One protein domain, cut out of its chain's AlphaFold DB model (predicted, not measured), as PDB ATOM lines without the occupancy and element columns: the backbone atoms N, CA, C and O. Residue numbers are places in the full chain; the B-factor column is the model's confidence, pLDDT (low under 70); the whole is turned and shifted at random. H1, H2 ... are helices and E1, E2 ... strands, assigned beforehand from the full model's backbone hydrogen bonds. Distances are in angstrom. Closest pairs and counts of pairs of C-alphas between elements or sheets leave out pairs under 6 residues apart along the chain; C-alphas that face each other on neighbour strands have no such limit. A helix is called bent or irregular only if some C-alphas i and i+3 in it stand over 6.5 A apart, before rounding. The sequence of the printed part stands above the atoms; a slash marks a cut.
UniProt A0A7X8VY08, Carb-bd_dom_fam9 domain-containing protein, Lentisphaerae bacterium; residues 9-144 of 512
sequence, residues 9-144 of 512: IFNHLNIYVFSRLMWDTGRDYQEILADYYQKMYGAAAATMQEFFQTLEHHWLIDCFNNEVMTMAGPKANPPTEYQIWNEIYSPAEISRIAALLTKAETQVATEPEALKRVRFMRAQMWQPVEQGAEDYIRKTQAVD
ATOM      1  N   ILE A   9      36.066  16.572  27.493       74.44
ATOM      2  CA  ILE A   9      36.811  17.812  27.293       74.44
ATOM      3  C   ILE A   9      38.310  17.666  27.575       74.44
ATOM      4  O   ILE A   9      39.069  18.381  26.942       74.44
ATOM      5  N   PHE A  10      38.773  16.723  28.406       83.94
ATOM      6  CA  PHE A  10      40.214  16.550  28.659       83.94
ATOM      7  C   PHE A  10      41.007  16.137  27.410       83.94
ATOM      8  O   PHE A  10      42.197  16.409  27.311       83.94
ATOM      9  N   ASN A  11      40.335  15.598  26.389       84.25
ATOM     10  CA  ASN A  11      40.957  15.286  25.103       84.25
ATOM     11  C   ASN A  11      41.101  16.495  24.160       84.25
ATOM     12  O   ASN A  11      41.555  16.321  23.031       84.25
ATOM     13  N   HIS A  12      40.726  17.716  24.565       86.81
ATOM     14  CA  HIS A  12      40.723  18.886  23.674       86.81
ATOM     15  C   HIS A  12      42.079  19.145  22.998       86.81
ATOM     16  O   HIS A  12      42.107  19.538  21.835       86.81
ATOM     17  N   LEU A  13      43.191  18.912  23.704       89.31
ATOM     18  CA  LEU A  13      44.541  19.207  23.231       89.31
ATOM     19  C   LEU A  13      44.929  18.184  22.168       89.31
ATOM     20  O   LEU A  13      45.248  18.557  21.043       89.31
ATOM     21  N   ASN A  14      44.779  16.902  22.503       88.56
ATOM     22  CA  ASN A  14      45.040  15.785  21.599       88.56
ATOM     23  C   ASN A  14      44.183  15.886  20.334       88.56
ATOM     24  O   ASN A  14      44.705  15.778  19.229       88.56
ATOM     25  N   ILE A  15      42.885  16.177  20.476       89.19
ATOM     26  CA  ILE A  15      41.973  16.358  19.339       89.19
ATOM     27  C   ILE A  15      42.402  17.550  18.481       89.19
ATOM     28  O   ILE A  15      42.381  17.448  17.254       89.19
ATOM     29  N   TYR A  16      42.791  18.672  19.092       92.44
ATOM     30  CA  TYR A  16      43.234  19.853  18.356       92.44
ATOM     31  C   TYR A  16      44.511  19.572  17.563       92.44
ATOM     32  O   TYR A  16      44.540  19.801  16.355       92.44
ATOM     33  N   VAL A  17      45.539  19.032  18.222       91.50
ATOM     34  CA  VAL A  17      46.829  18.705  17.599       91.50
ATOM     35  C   VAL A  17      46.638  17.685  16.481       91.50
ATOM     36  O   VAL A  17      47.048  17.940  15.348       91.50
ATOM     37  N   PHE A  18      45.930  16.588  16.762       91.38
ATOM     38  CA  PHE A  18      45.626  15.555  15.776       91.38
ATOM     39  C   PHE A  18      44.895  16.133  14.561       91.38
ATOM     40  O   PHE A  18      45.315  15.916  13.428       91.38
ATOM     41  N   SER A  19      43.847  16.936  14.771       92.56
ATOM     42  CA  SER A  19      43.071  17.523  13.669       92.56
ATOM     43  C   SER A  19      43.910  18.452  12.786       92.56
ATOM     44  O   SER A  19      43.690  18.521  11.578       92.56
ATOM     45  N   ARG A  20      44.874  19.178  13.369       93.88
ATOM     46  CA  ARG A  20      45.763  20.083  12.624       93.88
ATOM     47  C   ARG A  20      46.804  19.316  11.815       93.88
ATOM     48  O   ARG A  20      47.011  19.667  10.659       93.88
ATOM     49  N   LEU A  21      47.377  18.256  12.381       92.88
ATOM     50  CA  LEU A  21      48.336  17.390  11.688       92.88
ATOM     51  C   LEU A  21      47.680  16.538  10.595       92.88
ATOM     52  O   LEU A  21      48.279  16.320   9.551       92.88
ATOM     53  N   MET A  22      46.433  16.102  10.788       93.56
ATOM     54  CA  MET A  22      45.678  15.388   9.750       93.56
ATOM     55  C   MET A  22      45.345  16.271   8.542       93.56
ATOM     56  O   MET A  22      45.148  15.758   7.443       93.56
ATOM     57  N   TRP A  23      45.259  17.587   8.742       94.44
ATOM     58  CA  TRP A  23      45.077  18.550   7.658       94.44
ATOM     59  C   TRP A  23      46.397  18.889   6.957       94.44
ATOM     60  O   TRP A  23      46.423  19.029   5.736       94.44
ATOM     61  N   ASP A  24      47.480  19.029   7.724       93.94
ATOM     62  CA  ASP A  24      48.820  19.320   7.222       93.94
ATOM     63  C   ASP A  24      49.879  18.622   8.086       93.94
ATOM     64  O   ASP A  24      50.231  19.083   9.175       93.94
ATOM     65  N   THR A  25      50.400  17.501   7.583       90.94
ATOM     66  CA  THR A  25      51.380  16.670   8.293       90.94
ATOM     67  C   THR A  25      52.775  17.291   8.339       90.94
ATOM     68  O   THR A  25      53.625  16.795   9.072       90.94
ATOM     69  N   GLY A  26      53.046  18.328   7.534       92.88
ATOM     70  CA  GLY A  26      54.337  19.022   7.494       92.88
ATOM     71  C   GLY A  26      54.446  20.171   8.495       92.88
ATOM     72  O   GLY A  26      55.505  20.788   8.607       92.88
ATOM     73  N   ARG A  27      53.358  20.480   9.204       92.12
ATOM     74  CA  ARG A  27      53.300  21.599  10.136       92.12
ATOM     75  C   ARG A  27      54.070  21.312  11.425       92.12
ATOM     76  O   ARG A  27      53.940  20.239  12.008       92.12
ATOM     77  N   ASP A  28      54.806  22.312  11.906       93.44
ATOM     78  CA  ASP A  28      55.511  22.232  13.185       93.44
ATOM     79  C   ASP A  28      54.516  22.108  14.352       93.44
ATOM     80  O   ASP A  28      53.622  22.943  14.543       93.44
ATOM     81  N   TYR A  29      54.673  21.054  15.152       88.69
ATOM     82  CA  TYR A  29      53.825  20.797  16.309       88.69
ATOM     83  C   TYR A  29      53.958  21.887  17.383       88.69
ATOM     84  O   TYR A  29      52.979  22.170  18.075       88.69
ATOM     85  N   GLN A  30      55.115  22.548  17.501       91.25
ATOM     86  CA  GLN A  30      55.314  23.632  18.466       91.25
ATOM     87  C   GLN A  30      54.454  24.851  18.115       91.25
ATOM     88  O   GLN A  30      53.825  25.441  18.997       91.25
ATOM     89  N   GLU A  31      54.337  25.178  16.825       94.38
ATOM     90  CA  GLU A  31      53.429  26.227  16.353       94.38
ATOM     91  C   GLU A  31      51.959  25.864  16.598       94.38
ATOM     92  O   GLU A  31      51.151  26.730  16.939       94.38
ATOM     93  N   ILE A  32      51.595  24.585  16.439       95.38
ATOM     94  CA  ILE A  32      50.235  24.100  16.720       95.38
ATOM     95  C   ILE A  32      49.906  24.253  18.210       95.38
ATOM     96  O   ILE A  32      48.813  24.714  18.542       95.38
ATOM     97  N   LEU A  33      50.838  23.897  19.099       94.19
ATOM     98  CA  LEU A  33      50.671  24.049  20.545       94.19
ATOM     99  C   LEU A  33      50.557  25.525  20.946       94.19
ATOM    100  O   LEU A  33      49.651  25.879  21.700       94.19
ATOM    101  N   ALA A  34      51.403  26.403  20.403       95.12
ATOM    102  CA  ALA A  34      51.320  27.840  20.665       95.12
ATOM    103  C   ALA A  34      49.967  28.433  20.213       95.12
ATOM    104  O   ALA A  34      49.317  29.153  20.977       95.12
ATOM    105  N   ASP A  35      49.498  28.076  19.007       96.25
ATOM    106  CA  ASP A  35      48.177  28.465  18.480       96.25
ATOM    107  C   ASP A  35      47.041  27.964  19.390       96.25
ATOM    108  O   ASP A  35      46.103  28.702  19.707       96.25
ATOM    109  N   TYR A  36      47.146  26.718  19.858       96.19
ATOM    110  CA  TYR A  36      46.198  26.112  20.786       96.19
ATOM    111  C   TYR A  36      46.118  26.882  22.114       96.19
ATOM    112  O   TYR A  36      45.027  27.315  22.502       96.19
ATOM    113  N   TYR A  37      47.248  27.084  22.803       96.62
ATOM    114  CA  TYR A  37      47.263  27.718  24.123       96.62
ATOM    115  C   TYR A  37      46.790  29.168  24.057       96.62
ATOM    116  O   TYR A  37      46.018  29.587  24.919       96.62
ATOM    117  N   GLN A  38      47.160  29.910  23.006       97.19
ATOM    118  CA  GLN A  38      46.677  31.275  22.801       97.19
ATOM    119  C   GLN A  38      45.155  31.322  22.622       97.19
ATOM    120  O   GLN A  38      44.481  32.141  23.247       97.19
ATOM    121  N   LYS A  39      44.583  30.433  21.799       95.56
ATOM    122  CA  LYS A  39      43.129  30.385  21.559       95.56
ATOM    123  C   LYS A  39      42.344  29.928  22.783       95.56
ATOM    124  O   LYS A  39      41.248  30.428  23.038       95.56
ATOM    125  N   MET A  40      42.883  28.971  23.531       94.06
ATOM    126  CA  MET A  40      42.202  28.408  24.692       94.06
ATOM    127  C   MET A  40      42.352  29.278  25.934       94.06
ATOM    128  O   MET A  40      41.385  29.426  26.677       94.06
ATOM    129  N   TYR A  41      43.499  29.901  26.170       96.69
ATOM    130  CA  TYR A  41      43.774  30.546  27.456       96.69
ATOM    131  C   TYR A  41      44.192  32.013  27.353       96.69
ATOM    132  O   TYR A  41      44.480  32.604  28.387       96.69
ATOM    133  N   GLY A  42      44.186  32.622  26.163       97.00
ATOM    134  CA  GLY A  42      44.381  34.067  26.014       97.00
ATOM    135  C   GLY A  42      45.674  34.552  26.669       97.00
ATOM    136  O   GLY A  42      46.732  33.952  26.473       97.00
ATOM    137  N   ALA A  43      45.596  35.597  27.495       98.12
ATOM    138  CA  ALA A  43      46.751  36.119  28.234       98.12
ATOM    139  C   ALA A  43      47.438  35.102  29.175       98.12
ATOM    140  O   ALA A  43      48.597  35.301  29.548       98.12
ATOM    141  N   ALA A  44      46.767  34.006  29.549       98.38
ATOM    142  CA  ALA A  44      47.332  32.938  30.376       98.38
ATOM    143  C   ALA A  44      47.986  31.798  29.574       98.38
ATOM    144  O   ALA A  44      48.385  30.804  30.178       98.38
ATOM    145  N   ALA A  45      48.119  31.913  28.245       98.19
ATOM    146  CA  ALA A  45      48.643  30.854  27.375       98.19
ATOM    147  C   ALA A  45      49.948  30.223  27.888       98.19
ATOM    148  O   ALA A  45      49.999  29.011  28.081       98.19
ATOM    149  N   ALA A  46      50.965  31.040  28.183       98.06
ATOM    150  CA  ALA A  46      52.257  30.554  28.671       98.06
ATOM    151  C   ALA A  46      52.157  29.869  30.048       98.06
ATOM    152  O   ALA A  46      52.740  28.811  30.257       98.06
ATOM    153  N   THR A  47      51.381  30.437  30.977       98.62
ATOM    154  CA  THR A  47      51.192  29.868  32.325       98.62
ATOM    155  C   THR A  47      50.444  28.534  32.269       98.62
ATOM    156  O   THR A  47      50.791  27.594  32.976       98.62
ATOM    157  N   MET A  48      49.424  28.427  31.414       97.94
ATOM    158  CA  MET A  48      48.683  27.178  31.236       97.94
ATOM    159  C   MET A  48      49.509  26.127  30.497       97.94
ATOM    160  O   MET A  48      49.403  24.949  30.816       97.94
ATOM    161  N   GLN A  49      50.357  26.532  29.551       96.81
ATOM    162  CA  GLN A  49      51.315  25.624  28.929       96.81
ATOM    163  C   GLN A  49      52.265  25.019  29.970       96.81
ATOM    164  O   GLN A  49      52.405  23.801  30.003       96.81
ATOM    165  N   GLU A  50      52.832  25.835  30.864       98.19
ATOM    166  CA  GLU A  50      53.679  25.358  31.969       98.19
ATOM    167  C   GLU A  50      52.933  24.368  32.882       98.19
ATOM    168  O   GLU A  50      53.479  23.326  33.247       98.19
ATOM    169  N   PHE A  51      51.668  24.656  33.209       97.81
ATOM    170  CA  PHE A  51      50.811  23.755  33.985       97.81
ATOM    171  C   PHE A  51      50.664  22.379  33.314       97.81
ATOM    172  O   PHE A  51      50.954  21.361  33.937       97.81
ATOM    173  N   PHE A  52      50.266  22.328  32.038       95.38
ATOM    174  CA  PHE A  52      50.080  21.050  31.337       95.38
ATOM    175  C   PHE A  52      51.396  20.301  31.112       95.38
ATOM    176  O   PHE A  52      51.420  19.085  31.260       95.38
ATOM    177  N   GLN A  53      52.484  21.011  30.805       95.31
ATOM    178  CA  GLN A  53      53.809  20.406  30.661       95.31
ATOM    179  C   GLN A  53      54.305  19.802  31.977       95.31
ATOM    180  O   GLN A  53      54.922  18.742  31.961       95.31
ATOM    181  N   THR A  54      54.002  20.438  33.114       97.00
ATOM    182  CA  THR A  54      54.299  19.874  34.437       97.00
ATOM    183  C   THR A  54      53.554  18.551  34.640       97.00
ATOM    184  O   THR A  54      54.170  17.548  34.986       97.00
ATOM    185  N   LEU A  55      52.240  18.520  34.388       94.31
ATOM    186  CA  LEU A  55      51.446  17.296  34.564       94.31
ATOM    187  C   LEU A  55      51.883  16.175  33.613       94.31
ATOM    188  O   LEU A  55      51.955  15.017  34.014       94.31
ATOM    189  N   GLU A  56      52.198  16.516  32.362       91.94
ATOM    190  CA  GLU A  56      52.723  15.567  31.380       91.94
ATOM    191  C   GLU A  56      54.087  15.010  31.805       91.94
ATOM    192  O   GLU A  56      54.308  13.806  31.686       91.94
ATOM    193  N   HIS A  57      54.971  15.851  32.354       94.81
ATOM    194  CA  HIS A  57      56.253  15.410  32.900       94.81
ATOM    195  C   HIS A  57      56.057  14.417  34.046       94.81
ATOM    196  O   HIS A  57      56.582  13.310  33.974       94.81
ATOM    197  N   HIS A  58      55.250  14.760  35.054       94.50
ATOM    198  CA  HIS A  58      54.988  13.847  36.165       94.50
ATOM    199  C   HIS A  58      54.369  12.533  35.687       94.50
ATOM    200  O   HIS A  58      54.763  11.463  36.138       94.50
ATOM    201  N   TRP A  59      53.432  12.583  34.739       89.12
ATOM    202  CA  TRP A  59      52.823  11.375  34.195       89.12
ATOM    203  C   TRP A  59      53.838  10.504  33.442       89.12
ATOM    204  O   TRP A  59      54.011   9.336  33.777       89.12
ATOM    205  N   LEU A  60      54.518  11.051  32.434       88.56
ATOM    206  CA  LEU A  60      55.368  10.263  31.540       88.56
ATOM    207  C   LEU A  60      56.719   9.901  32.154       88.56
ATOM    208  O   LEU A  60      57.227   8.817  31.886       88.56
ATOM    209  N   ILE A  61      57.305  10.807  32.935       89.50
ATOM    210  CA  ILE A  61      58.669  10.674  33.452       89.50
ATOM    211  C   ILE A  61      58.659  10.150  34.880       89.50
ATOM    212  O   ILE A  61      59.296   9.136  35.147       89.50
ATOM    213  N   ASP A  62      57.916  10.785  35.784       90.00
ATOM    214  CA  ASP A  62      58.012  10.423  37.202       90.00
ATOM    215  C   ASP A  62      57.161   9.193  37.552       90.00
ATOM    216  O   ASP A  62      57.580   8.363  38.357       90.00
ATOM    217  N   CYS A  63      55.993   9.027  36.921       86.94
ATOM    218  CA  CYS A  63      55.061   7.938  37.228       86.94
ATOM    219  C   CYS A  63      55.214   6.688  36.349       86.94
ATOM    220  O   CYS A  63      55.033   5.577  36.843       86.94
ATOM    221  N   PHE A  64      55.506   6.834  35.053       80.06
ATOM    222  CA  PHE A  64      55.454   5.710  34.101       80.06
ATOM    223  C   PHE A  64      56.801   5.275  33.518       80.06
ATOM    224  O   PHE A  64      56.841   4.295  32.780       80.06
ATOM    225  N   ASN A  65      57.906   5.938  33.860       75.75
ATOM    226  CA  ASN A  65      59.211   5.638  33.256       75.75
ATOM    227  C   ASN A  65      60.019   4.550  33.988       75.75
ATOM    228  O   ASN A  65      61.159   4.273  33.616       75.75
ATOM    229  N   ASN A  66      59.479   3.954  35.053       79.50
ATOM    230  CA  ASN A  66      60.193   2.946  35.830       79.50
ATOM    231  C   ASN A  66      59.769   1.532  35.407       79.50
ATOM    232  O   ASN A  66      58.633   1.109  35.632       79.50
ATOM    233  N   GLU A  67      60.697   0.790  34.807       82.62
ATOM    234  CA  GLU A  67      60.526  -0.611  34.421       82.62
ATOM    235  C   GLU A  67      61.560  -1.478  35.139       82.62
ATOM    236  O   GLU A  67      62.756  -1.182  35.141       82.62
ATOM    237  N   VAL A  68      61.104  -2.586  35.723       82.69
ATOM    238  CA  VAL A  68      61.973  -3.570  36.373       82.69
ATOM    239  C   VAL A  68      61.934  -4.866  35.575       82.69
ATOM    240  O   VAL A  68      60.867  -5.373  35.225       82.69
ATOM    241  N   MET A  69      63.110  -5.421  35.286       82.56
ATOM    242  CA  MET A  69      63.224  -6.736  34.661       82.56
ATOM    243  C   MET A  69      62.935  -7.824  35.692       82.56
ATOM    244  O   MET A  69      63.679  -7.990  36.656       82.56
ATOM    245  N   THR A  70      61.863  -8.579  35.470       78.88
ATOM    246  CA  THR A  70      61.495  -9.743  36.283       78.88
ATOM    247  C   THR A  70      61.754 -11.036  35.509       78.88
ATOM    248  O   THR A  70      61.986 -11.011  34.300       78.88
ATOM    249  N   MET A  71      61.644 -12.191  36.172       73.50
ATOM    250  CA  MET A  71      61.714 -13.496  35.495       73.50
ATOM    251  C   MET A  71      60.658 -13.671  34.388       73.50
ATOM    252  O   MET A  71      60.884 -14.433  33.452       73.50
ATOM    253  N   ALA A  72      59.524 -12.967  34.474       79.94
ATOM    254  CA  ALA A  72      58.455 -12.998  33.474       79.94
ATOM    255  C   ALA A  72      58.633 -11.952  32.351       79.94
ATOM    256  O   ALA A  72      57.816 -11.905  31.432       79.94
ATOM    257  N   GLY A  73      59.684 -11.124  32.411       83.12
ATOM    258  CA  GLY A  73      59.938 -10.015  31.487       83.12
ATOM    259  C   GLY A  73      59.893  -8.632  32.157       83.12
ATOM    260  O   GLY A  73      59.759  -8.543  33.385       83.12
ATOM    261  N   PRO A  74      60.034  -7.546  31.372       84.00
ATOM    262  CA  PRO A  74      59.918  -6.180  31.875       84.00
ATOM    263  C   PRO A  74      58.516  -5.936  32.427       84.00
ATOM    264  O   PRO A  74      57.511  -6.246  31.783       84.00
ATOM    265  N   LYS A  75      58.454  -5.378  33.632       82.06
ATOM    266  CA  LYS A  75      57.214  -5.017  34.310       82.06
ATOM    267  C   LYS A  75      57.285  -3.548  34.708       82.06
ATOM    268  O   LYS A  75      58.273  -3.121  35.303       82.06
ATOM    269  N   ALA A  76      56.227  -2.798  34.407       82.62
ATOM    270  CA  ALA A  76      56.074  -1.439  34.913       82.62
ATOM    271  C   ALA A  76      56.076  -1.462  36.450       82.62
ATOM    272  O   ALA A  76      55.364  -2.260  37.067       82.62
ATOM    273  N   ASN A  77      56.882  -0.591  37.045       83.44
ATOM    274  CA  ASN A  77      57.022  -0.429  38.484       83.44
ATOM    275  C   ASN A  77      56.637   1.009  38.863       83.44
ATOM    276  O   ASN A  77      57.523   1.844  39.068       83.44
ATOM    277  N   PRO A  78      55.330   1.330  38.870       84.06
ATOM    278  CA  PRO A  78      54.876   2.678  39.179       84.06
ATOM    279  C   PRO A  78      55.330   3.094  40.589       84.06
ATOM    280  O   PRO A  78      55.494   2.227  41.453       84.06
ATOM    281  N   PRO A  79      55.513   4.401  40.849       86.50
ATOM    282  CA  PRO A  79      55.875   4.892  42.167       86.50
ATOM    283  C   PRO A  79      54.891   4.434  43.240       86.50
ATOM    284  O   PRO A  79      53.680   4.347  43.021       86.50
ATOM    285  N   THR A  80      55.422   4.191  44.430       83.25
ATOM    286  CA  THR A  80      54.608   3.958  45.626       83.25
ATOM    287  C   THR A  80      53.786   5.204  45.966       83.25
ATOM    288  O   THR A  80      54.167   6.323  45.620       83.25
ATOM    289  N   GLU A  81      52.686   5.057  46.713       85.50
ATOM    290  CA  GLU A  81      51.922   6.221  47.197       85.50
ATOM    291  C   GLU A  81      52.795   7.211  47.980       85.50
ATOM    292  O   GLU A  81      52.600   8.420  47.872       85.50
ATOM    293  N   TYR A  82      53.784   6.710  48.728       85.94
ATOM    294  CA  TYR A  82      54.753   7.560  49.409       85.94
ATOM    295  C   TYR A  82      55.489   8.463  48.413       85.94
ATOM    296  O   TYR A  82      55.500   9.679  48.587       85.94
ATOM    297  N   GLN A  83      56.054   7.890  47.351       87.81
ATOM    298  CA  GLN A  83      56.772   8.653  46.329       87.81
ATOM    299  C   GLN A  83      55.837   9.623  45.601       87.81
ATOM    300  O   GLN A  83      56.197  10.779  45.393       87.81
ATOM    301  N   ILE A  84      54.607   9.199  45.291       91.75
ATOM    302  CA  ILE A  84      53.600  10.066  44.665       91.75
ATOM    303  C   ILE A  84      53.366  11.318  45.514       91.75
ATOM    304  O   ILE A  84      53.417  12.414  44.971       91.75
ATOM    305  N   TRP A  85      53.140  11.188  46.823       94.06
ATOM    306  CA  TRP A  85      52.685  12.312  47.655       94.06
ATOM    307  C   TRP A  85      53.785  13.042  48.435       94.06
ATOM    308  O   TRP A  85      53.545  14.134  48.951       94.06
ATOM    309  N   ASN A  86      54.988  12.473  48.537       90.06
ATOM    310  CA  ASN A  86      56.106  13.088  49.263       90.06
ATOM    311  C   ASN A  86      57.251  13.519  48.341       90.06
ATOM    312  O   ASN A  86      57.980  14.440  48.703       90.06
ATOM    313  N   GLU A  87      57.386  12.914  47.157       92.44
ATOM    314  CA  GLU A  87      58.462  13.221  46.206       92.44
ATOM    315  C   GLU A  87      57.914  13.939  44.963       92.44
ATOM    316  O   GLU A  87      58.278  15.090  44.725       92.44
ATOM    317  N   ILE A  88      56.995  13.306  44.222       94.62
ATOM    318  CA  ILE A  88      56.469  13.801  42.934       94.62
ATOM    319  C   ILE A  88      55.506  14.974  43.161       94.62
ATOM    320  O   ILE A  88      55.827  16.125  42.884       94.62
ATOM    321  N   TYR A  89      54.346  14.703  43.758       96.19
ATOM    322  CA  TYR A  89      53.377  15.698  44.216       96.19
ATOM    323  C   TYR A  89      53.642  16.060  45.678       96.19
ATOM    324  O   TYR A  89      52.747  16.018  46.522       96.19
ATOM    325  N   SER A  90      54.892  16.416  45.982       96.06
ATOM    326  CA  SER A  90      55.262  16.916  47.306       96.06
ATOM    327  C   SER A  90      54.414  18.143  47.694       96.06
ATOM    328  O   SER A  90      53.931  18.867  46.814       96.06
ATOM    329  N   PRO A  91      54.279  18.478  48.993       95.69
ATOM    330  CA  PRO A  91      53.546  19.675  49.415       95.69
ATOM    331  C   PRO A  91      54.024  20.968  48.732       95.69
ATOM    332  O   PRO A  91      53.227  21.871  48.460       95.69
ATOM    333  N   ALA A  92      55.324  21.053  48.429       97.62
ATOM    334  CA  ALA A  92      55.911  22.172  47.703       97.62
ATOM    335  C   ALA A  92      55.463  22.200  46.234       97.62
ATOM    336  O   ALA A  92      55.076  23.261  45.742       97.62
ATOM    337  N   GLU A  93      55.464  21.050  45.556       97.75
ATOM    338  CA  GLU A  93      55.071  20.960  44.149       97.75
ATOM    339  C   GLU A  93      53.568  21.185  43.960       97.75
ATOM    340  O   GLU A  93      53.165  21.977  43.107       97.75
ATOM    341  N   ILE A  94      52.737  20.626  44.846       97.75
ATOM    342  CA  ILE A  94      51.299  20.921  44.894       97.75
ATOM    343  C   ILE A  94      51.071  22.431  45.039       97.75
ATOM    344  O   ILE A  94      50.320  23.036  44.271       97.75
ATOM    345  N   SER A  95      51.766  23.073  45.981       97.75
ATOM    346  CA  SER A  95      51.640  24.519  46.192       97.75
ATOM    347  C   SER A  95      52.079  25.328  44.965       97.75
ATOM    348  O   SER A  95      51.452  26.336  44.626       97.75
ATOM    349  N   ARG A  96      53.138  24.892  44.268       98.31
ATOM    350  CA  ARG A  96      53.647  25.536  43.048       98.31
ATOM    351  C   ARG A  96      52.638  25.449  41.902       98.31
ATOM    352  O   ARG A  96      52.326  26.473  41.292       98.31
ATOM    353  N   ILE A  97      52.095  24.262  41.637       98.38
ATOM    354  CA  ILE A  97      51.107  24.038  40.574       98.38
ATOM    355  C   ILE A  97      49.811  24.810  40.872       98.38
ATOM    356  O   ILE A  97      49.276  25.496  39.994       98.38
ATOM    357  N   ALA A  98      49.350  24.809  42.127       98.12
ATOM    358  CA  ALA A  98      48.202  25.611  42.552       98.12
ATOM    359  C   ALA A  98      48.425  27.118  42.307       98.12
ATOM    360  O   ALA A  98      47.506  27.829  41.879       98.12
ATOM    361  N   ALA A  99      49.650  27.610  42.529       98.44
ATOM    362  CA  ALA A  99      50.024  28.996  42.260       98.44
ATOM    363  C   ALA A  99      50.024  29.337  40.757       98.44
ATOM    364  O   ALA A  99      49.627  30.452  40.403       98.44
ATOM    365  N   LEU A 100      50.380  28.398  39.866       98.62
ATOM    366  CA  LEU A 100      50.256  28.589  38.412       98.62
ATOM    367  C   LEU A 100      48.806  28.841  38.002       98.62
ATOM    368  O   LEU A 100      48.529  29.790  37.270       98.62
ATOM    369  N   LEU A 101      47.864  28.054  38.523       98.50
ATOM    370  CA  LEU A 101      46.442  28.249  38.235       98.50
ATOM    371  C   LEU A 101      45.927  29.585  38.789       98.50
ATOM    372  O   LEU A 101      45.130  30.261  38.141       98.50
ATOM    373  N   THR A 102      46.413  30.024  39.956       98.62
ATOM    374  CA  THR A 102      46.033  31.323  40.548       98.62
ATOM    375  C   THR A 102      46.548  32.482  39.698       98.62
ATOM    376  O   THR A 102      45.834  33.455  39.434       98.62
ATOM    377  N   LYS A 103      47.786  32.358  39.211       98.75
ATOM    378  CA  LYS A 103      48.388  33.300  38.269       98.75
ATOM    379  C   LYS A 103      47.614  33.331  36.949       98.75
ATOM    380  O   LYS A 103      47.307  34.422  36.471       98.75
ATOM    381  N   ALA A 104      47.251  32.173  36.399       98.69
ATOM    382  CA  ALA A 104      46.474  32.072  35.168       98.69
ATOM    383  C   ALA A 104      45.116  32.777  35.303       98.69
ATOM    384  O   ALA A 104      44.800  33.629  34.479       98.69
ATOM    385  N   GLU A 105      44.354  32.520  36.374       98.62
ATOM    386  CA  GLU A 105      43.076  33.208  36.623       98.62
ATOM    387  C   GLU A 105      43.227  34.731  36.697       98.62
ATOM    388  O   GLU A 105      42.382  35.461  36.181       98.62
ATOM    389  N   THR A 106      44.321  35.212  37.292       98.56
ATOM    390  CA  THR A 106      44.617  36.647  37.371       98.56
ATOM    391  C   THR A 106      44.896  37.240  35.986       98.56
ATOM    392  O   THR A 106      44.404  38.322  35.673       98.56
ATOM    393  N   GLN A 107      45.646  36.532  35.133       98.69
ATOM    394  CA  GLN A 107      45.994  36.990  33.781       98.69
ATOM    395  C   GLN A 107      44.773  37.119  32.864       98.69
ATOM    396  O   GLN A 107      44.734  38.028  32.041       98.69
ATOM    397  N   VAL A 108      43.768  36.252  33.024       98.44
ATOM    398  CA  VAL A 108      42.542  36.252  32.201       98.44
ATOM    399  C   VAL A 108      41.322  36.813  32.929       98.44
ATOM    400  O   VAL A 108      40.189  36.569  32.516       98.44
ATOM    401  N   ALA A 109      41.514  37.586  34.001       97.81
ATOM    402  CA  ALA A 109      40.413  38.114  34.811       97.81
ATOM    403  C   ALA A 109      39.396  38.943  33.998       97.81
ATOM    404  O   ALA A 109      38.211  38.979  34.333       97.81
ATOM    405  N   THR A 110      39.844  39.583  32.913       97.25
ATOM    406  CA  THR A 110      39.019  40.379  31.990       97.25
ATOM    407  C   THR A 110      38.598  39.621  30.722       97.25
ATOM    408  O   THR A 110      37.935  40.205  29.867       97.25
ATOM    409  N   GLU A 111      38.930  38.330  30.596       97.75
ATOM    410  CA  GLU A 111      38.603  37.458  29.458       97.75
ATOM    411  C   GLU A 111      37.648  36.323  29.901       97.75
ATOM    412  O   GLU A 111      38.098  35.224  30.242       97.75
ATOM    413  N   PRO A 112      36.312  36.533  29.893       96.75
ATOM    414  CA  PRO A 112      35.364  35.645  30.576       96.75
ATOM    415  C   PRO A 112      35.421  34.175  30.143       96.75
ATOM    416  O   PRO A 112      35.288  33.276  30.973       96.75
ATOM    417  N   GLU A 113      35.627  33.912  28.853       96.88
ATOM    418  CA  GLU A 113      35.660  32.545  28.321       96.88
ATOM    419  C   GLU A 113      36.970  31.818  28.646       96.88
ATOM    420  O   GLU A 113      36.949  30.628  28.964       96.88
ATOM    421  N   ALA A 114      38.105  32.523  28.625       97.06
ATOM    422  CA  ALA A 114      39.383  31.959  29.054       97.06
ATOM    423  C   ALA A 114      39.370  31.689  30.566       97.06
ATOM    424  O   ALA A 114      39.736  30.595  30.994       97.06
ATOM    425  N   LEU A 115      38.836  32.623  31.362       98.38
ATOM    426  CA  LEU A 115      38.681  32.457  32.808       98.38
ATOM    427  C   LEU A 115      37.832  31.231  33.167       98.38
ATOM    428  O   LEU A 115      38.212  30.461  34.050       98.38
ATOM    429  N   LYS A 116      36.713  31.002  32.465       97.25
ATOM    430  CA  LYS A 116      35.893  29.791  32.644       97.25
ATOM    431  C   LYS A 116      36.699  28.514  32.406       97.25
ATOM    432  O   LYS A 116      36.577  27.574  33.185       97.25
ATOM    433  N   ARG A 117      37.534  28.473  31.362       95.56
ATOM    434  CA  ARG A 117      38.356  27.296  31.036       95.56
ATOM    435  C   ARG A 117      39.474  27.060  32.049       95.56
ATOM    436  O   ARG A 117      39.690  25.913  32.425       95.56
ATOM    437  N   VAL A 118      40.134  28.112  32.540       97.50
ATOM    438  CA  VAL A 118      41.138  27.984  33.617       97.50
ATOM    439  C   VAL A 118      40.488  27.449  34.896       97.50
ATOM    440  O   VAL A 118      40.967  26.472  35.465       97.50
ATOM    441  N   ARG A 119      39.348  28.018  35.310       97.38
ATOM    442  CA  ARG A 119      38.608  27.549  36.495       97.38
ATOM    443  C   ARG A 119      38.095  26.124  36.353       97.38
ATOM    444  O   ARG A 119      38.085  25.386  37.332       97.38
ATOM    445  N   PHE A 120      37.702  25.728  35.145       95.44
ATOM    446  CA  PHE A 120      37.343  24.346  34.858       95.44
ATOM    447  C   PHE A 120      38.532  23.402  35.097       95.44
ATOM    448  O   PHE A 120      38.369  22.410  35.799       95.44
ATOM    449  N   MET A 121      39.729  23.734  34.596       94.69
ATOM    450  CA  MET A 121      40.931  22.921  34.845       94.69
ATOM    451  C   MET A 121      41.297  22.878  36.328       94.69
ATOM    452  O   MET A 121      41.563  21.798  36.850       94.69
ATOM    453  N   ARG A 122      41.220  24.012  37.039       96.75
ATOM    454  CA  ARG A 122      41.395  24.016  38.496       96.75
ATOM    455  C   ARG A 122      40.445  23.028  39.163       96.75
ATOM    456  O   ARG A 122      40.905  22.168  39.896       96.75
ATOM    457  N   ALA A 123      39.145  23.151  38.909       95.81
ATOM    458  CA  ALA A 123      38.138  22.388  39.635       95.81
ATOM    459  C   ALA A 123      38.135  20.895  39.277       95.81
ATOM    460  O   ALA A 123      37.895  20.065  40.142       95.81
ATOM    461  N   GLN A 124      38.329  20.553  38.001       93.25
ATOM    462  CA  GLN A 124      38.102  19.187  37.514       93.25
ATOM    463  C   GLN A 124      39.388  18.385  37.312       93.25
ATOM    464  O   GLN A 124      39.324  17.165  37.299       93.25
ATOM    465  N   MET A 125      40.539  19.042  37.139       91.31
ATOM    466  CA  MET A 125      41.821  18.362  36.920       91.31
ATOM    467  C   MET A 125      42.751  18.490  38.126       91.31
ATOM    468  O   MET A 125      43.367  17.508  38.519       91.31
ATOM    469  N   TRP A 126      42.842  19.678  38.734       95.31
ATOM    470  CA  TRP A 126      43.792  19.911  39.826       95.31
ATOM    471  C   TRP A 126      43.224  19.640  41.222       95.31
ATOM    472  O   TRP A 126      43.865  18.975  42.028       95.31
ATOM    473  N   GLN A 127      42.003  20.094  41.505       95.69
ATOM    474  CA  GLN A 127      41.367  19.906  42.811       95.69
ATOM    475  C   GLN A 127      41.283  18.428  43.256       95.69
ATOM    476  O   GLN A 127      41.483  18.165  44.439       95.69
ATOM    477  N   PRO A 128      41.057  17.441  42.358       94.56
ATOM    478  CA  PRO A 128      41.159  16.023  42.718       94.56
ATOM    479  C   PRO A 128      42.553  15.598  43.206       94.56
ATOM    480  O   PRO A 128      42.646  14.750  44.088       94.56
ATOM    481  N   VAL A 129      43.629  16.195  42.679       94.12
ATOM    482  CA  VAL A 129      45.007  15.936  43.137       94.12
ATOM    483  C   VAL A 129      45.215  16.505  44.539       94.12
ATOM    484  O   VAL A 129      45.726  15.806  45.409       94.12
ATOM    485  N   GLU A 130      44.756  17.735  44.793       95.19
ATOM    486  CA  GLU A 130      44.779  18.336  46.137       95.19
ATOM    487  C   GLU A 130      43.992  17.476  47.136       95.19
ATOM    488  O   GLU A 130      44.482  17.175  48.225       95.19
ATOM    489  N   GLN A 131      42.807  17.001  46.736       94.44
ATOM    490  CA  GLN A 131      41.997  16.122  47.570       94.44
ATOM    491  C   GLN A 131      42.692  14.783  47.842       94.44
ATOM    492  O   GLN A 131      42.654  14.315  48.979       94.44
ATOM    493  N   GLY A 132      43.353  14.202  46.835       94.25
ATOM    494  CA  GLY A 132      44.138  12.977  46.972       94.25
ATOM    495  C   GLY A 132      45.310  13.126  47.947       94.25
ATOM    496  O   GLY A 132      45.537  12.238  48.767       94.25
ATOM    497  N   ALA A 133      45.999  14.271  47.937       94.00
ATOM    498  CA  ALA A 133      47.067  14.563  48.894       94.00
ATOM    499  C   ALA A 133      46.533  14.677  50.329       94.00
ATOM    500  O   ALA A 133      47.111  14.124  51.268       94.00
ATOM    501  N   GLU A 134      45.397  15.354  50.515       92.19
ATOM    502  CA  GLU A 134      44.723  15.409  51.815       92.19
ATOM    503  C   GLU A 134      44.275  14.021  52.287       92.19
ATOM    504  O   GLU A 134      44.432  13.692  53.465       92.19
ATOM    505  N   ASP A 135      43.732  13.199  51.385       90.12
ATOM    506  CA  ASP A 135      43.342  11.817  51.669       90.12
ATOM    507  C   ASP A 135      44.541  10.968  52.085       90.12
ATOM    508  O   ASP A 135      44.461  10.245  53.081       90.12
ATOM    509  N   TYR A 136      45.671  11.104  51.389       90.38
ATOM    510  CA  TYR A 136      46.919  10.440  51.745       90.38
ATOM    511  C   TYR A 136      47.397  10.835  53.147       90.38
ATOM    512  O   TYR A 136      47.714   9.961  53.958       90.38
ATOM    513  N   ILE A 137      47.394  12.130  53.477       90.06
ATOM    514  CA  ILE A 137      47.782  12.617  54.809       90.06
ATOM    515  C   ILE A 137      46.841  12.053  55.878       90.06
ATOM    516  O   ILE A 137      47.304  11.520  56.888       90.06
ATOM    517  N   ARG A 138      45.520  12.126  55.652       88.12
ATOM    518  CA  ARG A 138      44.513  11.576  56.572       88.12
ATOM    519  C   ARG A 138      44.720  10.080  56.798       88.12
ATOM    520  O   ARG A 138      44.681   9.631  57.943       88.12
ATOM    521  N   LYS A 139      44.944   9.318  55.726       89.25
ATOM    522  CA  LYS A 139      45.174   7.871  55.782       89.25
ATOM    523  C   LYS A 139      46.457   7.543  56.536       89.25
ATOM    524  O   LYS A 139      46.403   6.751  57.468       89.25
ATOM    525  N   THR A 140      47.569   8.191  56.200       89.12
ATOM    526  CA  THR A 140      48.873   7.965  56.847       89.12
ATOM    527  C   THR A 140      48.788   8.222  58.349       89.12
ATOM    528  O   THR A 140      49.152   7.366  59.146       89.12
ATOM    529  N   GLN A 141      48.166   9.331  58.763       89.94
ATOM    530  CA  GLN A 141      47.930   9.615  60.183       89.94
ATOM    531  C   GLN A 141      47.050   8.561  60.870       89.94
ATOM    532  O   GLN A 141      47.197   8.307  62.067       89.94
ATOM    533  N   ALA A 142      46.093   7.976  60.148       90.69
ATOM    534  CA  ALA A 142      45.225   6.932  60.678       90.69
ATOM    535  C   ALA A 142      45.957   5.584  60.808       90.69
ATOM    536  O   ALA A 142      45.723   4.871  61.785       90.69
ATOM    537  N   VAL A 143      46.851   5.272  59.865       93.12
ATOM    538  CA  VAL A 143      47.756   4.114  59.891       93.12
ATOM    539  C   VAL A 143      48.764   4.243  61.036       93.12
ATOM    540  O   VAL A 143      48.911   3.307  61.814       93.12
ATOM    541  N   ASP A 144      49.385   5.410  61.222       91.12
ATOM    542  CA  ASP A 144      50.354   5.655  62.306       91.12
ATOM    543  C   ASP A 144      49.739   5.492  63.703       91.12
ATOM    544  O   ASP A 144      50.417   5.135  64.667       91.12
TER     545      ASP A 144
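Overview. This is residues 9 to 144 of the 512 residues of the protein "Carb-bd_dom_fam9 domain-containing protein" of Lentisphaerae bacterium (UniProt A0A7X8VY08). This is a loose, flat frame of helices: the long H5 and shorter H4 form a helical hairpin, and H2b, one arm of the bent H2, packs on H4 near one end and slants away. H1 packs on the other arm, H2a, and a small hairpin of strands E1 and E2 lies far out beyond H2b. The printed part has 136 residues, mostly helix, in the order H1 H2 E1 E2 H3 H4 H5, with E1 and E2 antiparallel. The radius of gyration of the C-alphas is 17.9 A and the spans are 48 by 38 by 21 A.

Arrangement. H1, residues 9 to 23, touches H2a, residues 29 to 40, with Val 17 and Ile 32 closest, their C-alphas 6.4 A apart, at a steep tilt of 47 degrees, opposite ways. By its hydrogen bonds H2 was assigned as one helix, residues 29 to 63, but C-alphas 40 and 43 are 9.6 A apart; H2b is residues 43 to 63. E1, residues 67 to 70, and E2, residues 73 to 76, form a hairpin, with N 68 and O 75 within hydrogen-bond range at 2.9 A. H3, residues 81 to 88, only just touches H2b, with 3 pairs of C-alphas within 8 A, the closest Asp 62 and Ile 88 at 6.8 A. H4, residues 91 to 107, touches H2b with that arm's residues 43 to 51 alone, the closest C-alphas those of Ala 44 and Ala 104, 4.9 A apart, at a shallow tilt of 24 degrees. H5, residues 112 to 144, forms a helical hairpin with H4, the closest C-alphas those of Glu 105 and Leu 115, 5.9 A apart, at 16 degrees. H2b, H4 and H5 are an up and down bundle, each running against the one before. Every O i to N i+4 pair is within hydrogen-bond range in H2a and H4, against 9 of 11 in H1, 15 of 17 in H2b, 3 of 4 in H3 and 26 of 29 in H5.

Along the chain. H1 begins at C-alpha 9 (36.811, 17.812, 27.293) and is irregular, C-alphas 10 and 13 being 7.4 A apart; H2b, 30.7 A long, is irregular too, with 7.8 A between C-alphas 43 and 46. H5, 46.2 A long with a kink of 28 degrees near residue 123, ends at C-alpha 144 (50.354, 5.655, 62.306).

Size, cuts and confidence. The C-alphas of Met 71 and Thr 110, the two farthest apart, are 58.6 A apart. The printed part has no cut, its links are tight, and no printed residue is under 70 in pLDDT.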